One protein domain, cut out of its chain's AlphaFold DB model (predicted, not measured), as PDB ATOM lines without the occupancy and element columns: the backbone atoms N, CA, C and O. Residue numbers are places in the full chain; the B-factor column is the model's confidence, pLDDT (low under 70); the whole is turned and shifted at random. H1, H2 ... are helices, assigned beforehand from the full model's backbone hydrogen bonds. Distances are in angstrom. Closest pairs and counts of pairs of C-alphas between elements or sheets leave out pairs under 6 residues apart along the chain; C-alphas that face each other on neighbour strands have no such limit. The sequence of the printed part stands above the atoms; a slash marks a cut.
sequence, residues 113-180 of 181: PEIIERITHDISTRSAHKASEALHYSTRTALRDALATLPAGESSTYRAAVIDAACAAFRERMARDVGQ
ATOM      1  N   PRO A 113     152.195 179.529 141.670       79.25
ATOM      2  CA  PRO A 113     151.963 178.624 142.797       79.25
ATOM      3  C   PRO A 113     150.847 177.600 142.550       79.25
ATOM      4  O   PRO A 113     151.068 176.418 142.797       79.25
ATOM      5  N   GLU A 114     149.698 178.012 141.997       75.00
ATOM      6  CA  GLU A 114     148.599 177.089 141.656       75.00
ATOM      7  C   GLU A 114     149.040 176.052 140.609       75.00
ATOM      8  O   GLU A 114     148.671 174.880 140.687       75.00
ATOM      9  N   ILE A 115     149.857 176.457 139.629       74.25
ATOM     10  CA  ILE A 115     150.422 175.544 138.626       74.25
ATOM     11  C   ILE A 115     151.347 174.519 139.294       74.25
ATOM     12  O   ILE A 115     151.229 173.322 139.026       74.25
ATOM     13  N   ILE A 116     152.250 174.967 140.172       74.19
ATOM     14  CA  ILE A 116     153.193 174.094 140.888       74.19
ATOM     15  C   ILE A 116     152.448 173.106 141.790       74.19
ATOM     16  O   ILE A 116     152.777 171.919 141.787       74.19
ATOM     17  N   GLU A 117     151.444 173.567 142.538       75.56
ATOM     18  CA  GLU A 117     150.631 172.720 143.418       75.56
ATOM     19  C   GLU A 117     149.948 171.597 142.629       75.56
ATOM     20  O   GLU A 117     150.061 170.422 142.986       75.56
ATOM     21  N   ARG A 118     149.327 171.935 141.495       72.69
ATOM     22  CA  ARG A 118     148.665 170.963 140.613       72.69
ATOM     23  C   ARG A 118     149.635 169.957 140.011       72.69
ATOM     24  O   ARG A 118     149.363 168.760 140.044       72.69
ATOM     25  N   ILE A 119     150.778 170.415 139.496       73.44
ATOM     26  CA  ILE A 119     151.820 169.525 138.958       73.44
ATOM     27  C   ILE A 119     152.322 168.576 140.053       73.44
ATOM     28  O   ILE A 119     152.430 167.371 139.827       73.44
ATOM     29  N   THR A 120     152.583 169.099 141.253       72.62
ATOM     30  CA  THR A 120     153.049 168.308 142.403       72.62
ATOM     31  C   THR A 120     152.027 167.243 142.792       72.62
ATOM     32  O   THR A 120     152.388 166.087 143.045       72.62
ATOM     33  N   HIS A 121     150.744 167.606 142.811       72.25
ATOM     34  CA  HIS A 121     149.675 166.667 143.106       72.25
ATOM     35  C   HIS A 121     149.525 165.596 142.014       72.25
ATOM     36  O   HIS A 121     149.466 164.412 142.342       72.25
ATOM     37  N   ASP A 122     149.512 165.975 140.730       72.00
ATOM     38  CA  ASP A 122     149.416 165.031 139.604       72.00
ATOM     39  C   ASP A 122     150.547 164.000 139.650       72.00
ATOM     40  O   ASP A 122     150.315 162.789 139.605       72.00
ATOM     41  N   ILE A 123     151.779 164.479 139.838       70.38
ATOM     42  CA  ILE A 123     152.946 163.625 140.028       70.38
ATOM     43  C   ILE A 123     152.718 162.658 141.192       70.38
ATOM     44  O   ILE A 123     152.934 161.457 141.029       70.38
ATOM     45  N   SER A 124     152.270 163.146 142.349       68.19
ATOM     46  CA  SER A 124     152.059 162.318 143.542       68.19
ATOM     47  C   SER A 124     151.021 161.218 143.294       68.19
ATOM     48  O   SER A 124     151.287 160.040 143.545       68.19
ATOM     49  N   THR A 125     149.873 161.578 142.720       70.00
ATOM     50  CA  THR A 125     148.765 160.658 142.430       70.00
ATOM     51  C   THR A 125     149.147 159.619 141.378       70.00
ATOM     52  O   THR A 125     148.951 158.417 141.584       70.00
ATOM     53  N   ARG A 126     149.763 160.042 140.266       70.25
ATOM     54  CA  ARG A 126     150.222 159.122 139.216       70.25
ATOM     55  C   ARG A 126     151.323 158.196 139.709       70.25
ATOM     56  O   ARG A 126     151.327 157.028 139.332       70.25
ATOM     57  N   SER A 127     152.225 158.686 140.555       68.25
ATOM     58  CA  SER A 127     153.311 157.879 141.118       68.25
ATOM     59  C   SER A 127     152.786 156.818 142.069       68.25
ATOM     60  O   SER A 127     153.178 155.664 141.944       68.25
ATOM     61  N   ALA A 128     151.844 157.163 142.953       66.38
ATOM     62  CA  ALA A 128     151.197 156.191 143.832       66.38
ATOM     63  C   ALA A 128     150.452 155.109 143.029       66.38
ATOM     64  O   ALA A 128     150.604 153.912 143.287       66.38
ATOM     65  N   HIS A 129     149.701 155.517 141.999       67.81
ATOM     66  CA  HIS A 129     149.007 154.584 141.115       67.81
ATOM     67  C   HIS A 129     149.988 153.681 140.352       67.81
ATOM     68  O   HIS A 129     149.859 152.457 140.382       67.81
ATOM     69  N   LYS A 130     151.024 154.256 139.728       67.75
ATOM     70  CA  LYS A 130     152.033 153.493 138.986       67.75
ATOM     71  C   LYS A 130     152.873 152.595 139.884       67.75
ATOM     72  O   LYS A 130     153.177 151.492 139.458       67.75
ATOM     73  N   ALA A 131     153.198 152.999 141.109       65.88
ATOM     74  CA  ALA A 131     153.885 152.144 142.078       65.88
ATOM     75  C   ALA A 131     153.044 150.908 142.440       65.88
ATOM     76  O   ALA A 131     153.570 149.798 142.490       65.88
ATOM     77  N   SER A 132     151.727 151.078 142.604       63.41
ATOM     78  CA  SER A 132     150.789 149.963 142.803       63.41
ATOM     79  C   SER A 132     150.735 149.017 141.587       63.41
ATOM     80  O   SER A 132     150.692 147.788 141.727       63.41
ATOM     81  N   GLU A 133     150.801 149.567 140.371       65.44
ATOM     82  CA  GLU A 133     150.778 148.787 139.127       65.44
ATOM     83  C   GLU A 133     152.119 148.130 138.759       65.44
ATOM     84  O   GLU A 133     152.109 147.062 138.145       65.44
ATOM     85  N   ALA A 134     153.248 148.751 139.115       65.06
ATOM     86  CA  ALA A 134     154.594 148.403 138.646       65.06
ATOM     87  C   ALA A 134     155.117 147.066 139.185       65.06
ATOM     88  O   ALA A 134     156.029 146.477 138.603       65.06
ATOM     89  N   LEU A 135     154.546 146.561 140.278       67.06
ATOM     90  CA  LEU A 135     154.884 145.232 140.765       67.06
ATOM     91  C   LEU A 135     154.360 144.178 139.781       67.06
ATOM     92  O   LEU A 135     153.153 144.066 139.545       67.06
ATOM     93  N   HIS A 136     155.272 143.371 139.235       75.12
ATOM     94  CA  HIS A 136     154.915 142.229 138.398       75.12
ATOM     95  C   HIS A 136     153.916 141.323 139.136       75.12
ATOM     96  O   HIS A 136     153.962 141.199 140.363       75.12
ATOM     97  N   TYR A 137     153.003 140.676 138.406       73.06
ATOM     98  CA  TYR A 137     151.929 139.879 139.014       73.06
ATOM     99  C   TYR A 137     152.455 138.817 139.997       73.06
ATOM    100  O   TYR A 137     151.896 138.648 141.082       73.06
ATOM    101  N   SER A 138     153.565 138.158 139.654       78.31
ATOM    102  CA  SER A 138     154.245 137.191 140.526       78.31
ATOM    103  C   SER A 138     154.757 137.824 141.824       78.31
ATOM    104  O   SER A 138     154.541 137.266 142.895       78.31
ATOM    105  N   THR A 139     155.352 139.016 141.758       80.75
ATOM    106  CA  THR A 139     155.827 139.768 142.929       80.75
ATOM    107  C   THR A 139     154.671 140.237 143.810       80.75
ATOM    108  O   THR A 139     154.753 140.133 145.029       80.75
ATOM    109  N   ARG A 140     153.559 140.691 143.213       78.56
ATOM    110  CA  ARG A 140     152.339 141.047 143.963       78.56
ATOM    111  C   ARG A 140     151.749 139.852 144.696       78.56
ATOM    112  O   ARG A 140     151.309 139.995 145.831       78.56
ATOM    113  N   THR A 141     151.744 138.694 144.045       80.56
ATOM    114  CA  THR A 141     151.234 137.446 144.619       80.56
ATOM    115  C   THR A 141     152.108 137.005 145.787       80.56
ATOM    116  O   THR A 141     151.596 136.865 146.890       80.56
ATOM    117  N   ALA A 142     153.428 136.934 145.595       85.50
ATOM    118  CA  ALA A 142     154.366 136.587 146.660       85.50
ATOM    119  C   ALA A 142     154.293 137.557 147.855       85.50
ATOM    120  O   ALA A 142     154.269 137.117 149.001       85.50
ATOM    121  N   LEU A 143     154.197 138.869 147.601       84.38
ATOM    122  CA  LEU A 143     154.038 139.872 148.657       84.38
ATOM    123  C   LEU A 143     152.708 139.705 149.401       84.38
ATOM    124  O   LEU A 143     152.681 139.757 150.625       84.38
ATOM    125  N   ARG A 144     151.598 139.493 148.684       84.75
ATOM    126  CA  ARG A 144     150.285 139.258 149.297       84.75
ATOM    127  C   ARG A 144     150.302 138.012 150.178       84.75
ATOM    128  O   ARG A 144     149.793 138.071 151.293       84.75
ATOM    129  N   ASP A 145     150.884 136.928 149.684       89.06
ATOM    130  CA  ASP A 145     150.910 135.643 150.376       89.06
ATOM    131  C   ASP A 145     151.814 135.723 151.623       89.06
ATOM    132  O   ASP A 145     151.415 135.271 152.692       89.06
ATOM    133  N   ALA A 146     152.957 136.415 151.541       86.88
ATOM    134  CA  ALA A 146     153.822 136.693 152.693       86.88
ATOM    135  C   ALA A 146     153.172 137.631 153.729       86.88
ATOM    136  O   ALA A 146     153.335 137.453 154.933       86.88
ATOM    137  N   LEU A 147     152.400 138.631 153.295       86.94
ATOM    138  CA  LEU A 147     151.667 139.506 154.218       86.94
ATOM    139  C   LEU A 147     150.487 138.790 154.890       86.94
ATOM    140  O   LEU A 147     150.081 139.193 155.978       86.94
ATOM    141  N   ALA A 148     149.928 137.754 154.258       86.19
ATOM    142  CA  ALA A 148     148.830 136.961 154.808       86.19
ATOM    143  C   ALA A 148     149.276 136.020 155.940       86.19
ATOM    144  O   ALA A 148     148.438 135.597 156.731       86.19
ATOM    145  N   THR A 149     150.576 135.716 156.048       89.56
ATOM    146  CA  THR A 149     151.125 134.927 157.164       89.56
ATOM    147  C   THR A 149     151.379 135.755 158.424       89.56
ATOM    148  O   THR A 149     151.761 135.194 159.449       89.56
ATOM    149  N   LEU A 150     151.205 137.081 158.362       84.94
ATOM    150  CA  LEU A 150     151.431 137.974 159.496       84.94
ATOM    151  C   LEU A 150     150.211 138.053 160.428       84.94
ATOM    152  O   LEU A 150     149.070 137.937 159.968       84.94
ATOM    153  N   PRO A 151     150.428 138.336 161.726       84.31
ATOM    154  CA  PRO A 151     149.362 138.688 162.654       84.31
ATOM    155  C   PRO A 151     148.523 139.881 162.165       84.31
ATOM    156  O   PRO A 151     149.003 140.784 161.468       84.31
ATOM    157  N   ALA A 152     147.247 139.906 162.557       75.62
ATOM    158  CA  ALA A 152     146.338 140.991 162.206       75.62
ATOM    159  C   ALA A 152     146.873 142.344 162.710       75.62
ATOM    160  O   ALA A 152     147.195 142.494 163.884       75.62
ATOM    161  N   GLY A 153     146.951 143.332 161.815       71.75
ATOM    162  CA  GLY A 153     147.437 144.682 162.126       71.75
ATOM    163  C   GLY A 153     148.918 144.934 161.823       71.75
ATOM    164  O   GLY A 153     149.290 146.091 161.676       71.75
ATOM    165  N   GLU A 154     149.749 143.902 161.634       80.62
ATOM    166  CA  GLU A 154     151.165 144.098 161.262       80.62
ATOM    167  C   GLU A 154     151.358 144.331 159.757       80.62
ATOM    168  O   GLU A 154     152.268 145.040 159.327       80.62
ATOM    169  N   SER A 155     150.466 143.782 158.928       78.25
ATOM    170  CA  SER A 155     150.565 143.871 157.466       78.25
ATOM    171  C   SER A 155     150.395 145.292 156.913       78.25
ATOM    172  O   SER A 155     150.907 145.582 155.830       78.25
ATOM    173  N   SER A 156     149.720 146.198 157.630       76.38
ATOM    174  CA  SER A 156     149.577 147.608 157.238       76.38
ATOM    175  C   SER A 156     150.911 148.356 157.288       76.38
ATOM    176  O   SER A 156     151.214 149.108 156.364       76.38
ATOM    177  N   THR A 157     151.740 148.088 158.301       81.25
ATOM    178  CA  THR A 157     153.071 148.689 158.468       81.25
ATOM    179  C   THR A 157     153.994 148.324 157.308       81.25
ATOM    180  O   THR A 157     154.611 149.196 156.700       81.25
ATOM    181  N   TYR A 158     154.044 147.044 156.931       81.81
ATOM    182  CA  TYR A 158     154.881 146.596 155.813       81.81
ATOM    183  C   TYR A 158     154.369 147.092 154.456       81.81
ATOM    184  O   TYR A 158     155.170 147.431 153.585       81.81
ATOM    185  N   ARG A 159     153.044 147.201 154.268       77.69
ATOM    186  CA  ARG A 159     152.469 147.831 153.066       77.69
ATOM    187  C   ARG A 159     152.880 149.297 152.946       77.69
ATOM    188  O   ARG A 159     153.257 149.714 151.854       77.69
ATOM    189  N   ALA A 160     152.840 150.050 154.047       78.81
ATOM    190  CA  ALA A 160     153.291 151.440 154.070       78.81
ATOM    191  C   ALA A 160     154.782 151.546 153.716       78.81
ATOM    192  O   ALA A 160     155.134 152.289 152.807       78.81
ATOM    193  N   ALA A 161     155.634 150.707 154.317       82.19
ATOM    194  CA  ALA A 161     157.071 150.696 154.034       82.19
ATOM    195  C   ALA A 161     157.403 150.402 152.556       82.19
ATOM    196  O   ALA A 161     158.289 151.035 151.981       82.19
ATOM    197  N   VAL A 162     156.681 149.474 151.911       79.19
ATOM    198  CA  VAL A 162     156.848 149.183 150.473       79.19
ATOM    199  C   VAL A 162     156.463 150.392 149.608       79.19
ATOM    200  O   VAL A 162     157.170 150.707 148.649       79.19
ATOM    201  N   ILE A 163     155.370 151.084 149.947       75.12
ATOM    202  CA  ILE A 163     154.930 152.296 149.238       75.12
ATOM    203  C   ILE A 163     155.946 153.429 149.428       75.12
ATOM    204  O   ILE A 163     156.321 154.076 148.451       75.12
ATOM    205  N   ASP A 164     156.434 153.638 150.650       79.12
ATOM    206  CA  ASP A 164     157.411 154.681 150.962       79.12
ATOM    207  C   ASP A 164     158.726 154.472 150.207       79.12
ATOM    208  O   ASP A 164     159.250 155.415 149.610       79.12
ATOM    209  N   ALA A 165     159.224 153.233 150.150       81.12
ATOM    210  CA  ALA A 165     160.426 152.893 149.392       81.12
ATOM    211  C   ALA A 165     160.253 153.153 147.884       81.12
ATOM    212  O   ALA A 165     161.136 153.731 147.246       81.12
ATOM    213  N   ALA A 166     159.101 152.784 147.311       75.38
ATOM    214  CA  ALA A 166     158.797 153.056 145.906       75.38
ATOM    215  C   ALA A 166     158.712 154.567 145.619       75.38
ATOM    216  O   ALA A 166     159.265 155.050 144.626       75.38
ATOM    217  N   CYS A 167     158.071 155.329 146.509       73.50
ATOM    218  CA  CYS A 167     157.988 156.785 146.424       73.50
ATOM    219  C   CYS A 167     159.365 157.457 146.544       73.50
ATOM    220  O   CYS A 167     159.640 158.402 145.807       73.50
ATOM    221  N   ALA A 168     160.242 156.985 147.436       81.44
ATOM    222  CA  ALA A 168     161.596 157.518 147.599       81.44
ATOM    223  C   ALA A 168     162.435 157.338 146.323       81.44
ATOM    224  O   ALA A 168     162.976 158.317 145.805       81.44
ATOM    225  N   ALA A 169     162.446 156.131 145.750       76.38
ATOM    226  CA  ALA A 169     163.143 155.852 144.492       76.38
ATOM    227  C   ALA A 169     162.612 156.708 143.326       76.38
ATOM    228  O   ALA A 169     163.375 157.181 142.479       76.38
ATOM    229  N   PHE A 170     161.297 156.948 143.288       75.12
ATOM    230  CA  PHE A 170     160.695 157.851 142.311       75.12
ATOM    231  C   PHE A 170     161.163 159.305 142.497       75.12
ATOM    232  O   PHE A 170     161.561 159.943 141.520       75.12
ATOM    233  N   ARG A 171     161.178 159.820 143.737       74.94
ATOM    234  CA  ARG A 171     161.660 161.181 144.046       74.94
ATOM    235  C   ARG A 171     163.117 161.380 143.632       74.94
ATOM    236  O   ARG A 171     163.428 162.397 143.022       74.94
ATOM    237  N   GLU A 172     163.994 160.416 143.904       79.62
ATOM    238  CA  GLU A 172     165.407 160.478 143.496       79.62
ATOM    239  C   GLU A 172     165.576 160.532 141.976       79.62
ATOM    240  O   GLU A 172     166.433 161.248 141.453       79.62
ATOM    241  N   ARG A 173     164.762 159.773 141.236       75.31
ATOM    242  CA  ARG A 173     164.765 159.824 139.773       75.31
ATOM    243  C   ARG A 173     164.281 161.177 139.262       75.31
ATOM    244  O   ARG A 173     164.965 161.778 138.444       75.31
ATOM    245  N   MET A 174     163.173 161.687 139.795       73.62
ATOM    246  CA  MET A 174     162.682 163.011 139.413       73.62
ATOM    247  C   MET A 174     163.674 164.131 139.720       73.62
ATOM    248  O   MET A 174     163.842 165.021 138.898       73.62
ATOM    249  N   ALA A 175     164.334 164.101 140.882       76.19
ATOM    250  CA  ALA A 175     165.318 165.116 141.249       76.19
ATOM    251  C   ALA A 175     166.469 165.189 140.233       76.19
ATOM    252  O   ALA A 175     166.946 166.277 139.921       76.19
ATOM    253  N   ARG A 176     166.877 164.040 139.675       76.31
ATOM    254  CA  ARG A 176     167.858 163.984 138.584       76.31
ATOM    255  C   ARG A 176     167.302 164.550 137.282       76.31
ATOM    256  O   ARG A 176     167.963 165.378 136.672       76.31
ATOM    257  N   ASP A 177     166.105 164.127 136.888       74.38
ATOM    258  CA  ASP A 177     165.520 164.498 135.595       74.38
ATOM    259  C   ASP A 177     165.148 165.996 135.535       74.38
ATOM    260  O   ASP A 177     165.336 166.635 134.504       74.38
ATOM    261  N   VAL A 178     164.666 166.580 136.641       72.06
ATOM    262  CA  VAL A 178     164.294 168.007 136.729       72.06
ATOM    263  C   VAL A 178     165.507 168.907 136.988       72.06
ATOM    264  O   VAL A 178     165.557 170.012 136.465       72.06
ATOM    265  N   GLY A 179     166.499 168.454 137.763       57.28
ATOM    266  CA  GLY A 179     167.709 169.235 138.062       57.28
ATOM    267  C   GLY A 179     168.725 169.323 136.914       57.28
ATOM    268  O   GLY A 179     169.725 170.023 137.049       57.28
ATOM    269  N   GLN A 180     168.503 168.596 135.814       53.50
ATOM    270  CA  GLN A 180     169.333 168.624 134.601       53.50
ATOM    271  C   GLN A 180     168.742 169.483 133.467       53.50
ATOM    272  O   GLN A 180     169.395 169.622 132.431       53.50
TER     273      GLN A 180
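This is residues 113 to 180 of the 181 residues of an uncharacterized protein of Microbacterium sp (UniProt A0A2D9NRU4). Two long helices, H1 and H3, cross near the far part of H1 and the middle of H3 and spread apart toward the first and last printed residues, while a shorter helix, H2, joins them beyond the crossing. The outline is a rod, spanning 45 by 22 by 16 A, with residues 113 to 122 of H1 and residues 175 to 180 sticking out at one end. The printed part has 68 residues with three named helices, in the order H1, H2, H3, and no named strand; the class is all helix. The whole is loose, with a radius of gyration of the C-alphas of 15.1 A.

H1 is residues 113 to 134, 30.6 A from first to last C-alpha, and begins with C-alpha 113 at (151.963, 178.624, 142.797). H2 is residues 137 to 148, with C-alpha 137 at (151.929, 139.879, 139.014). H3, residues 155 to 179, is the longest helix at 36.2 A and ends with C-alpha 179 at (167.709, 169.235, 138.062).

H1 touches H3 with residues 127 to 132 alone, meeting residues 163 to 170 of H3. Their closest C-alphas, those of Ala 131 and Ala 166, are 6.3 A apart. The two run opposite ways at a steep tilt of 54 degrees. H1 and H2 are apart. H2 and H3 are a helical hairpin and only just touch, with 3 pairs of C-alphas within 8 A. Their closest C-alphas, those of Leu 147 and Ser 155, are 5.6 A apart. They run opposite ways at a steep tilt of 40 degrees. In H1, H2 and H3 every O i to N i+4 pair is within hydrogen-bond range.

The two C-alphas farthest apart, those of Pro 113 and Thr 149, are 46.0 A apart. The printed part has no cut. The link from H1 to H2 is tight, and that from H2 to H3 is short. The mean pLDDT of the printed part is 75.6; residue 124, residues 127 to 135 and residues 179 to 180 are under 70.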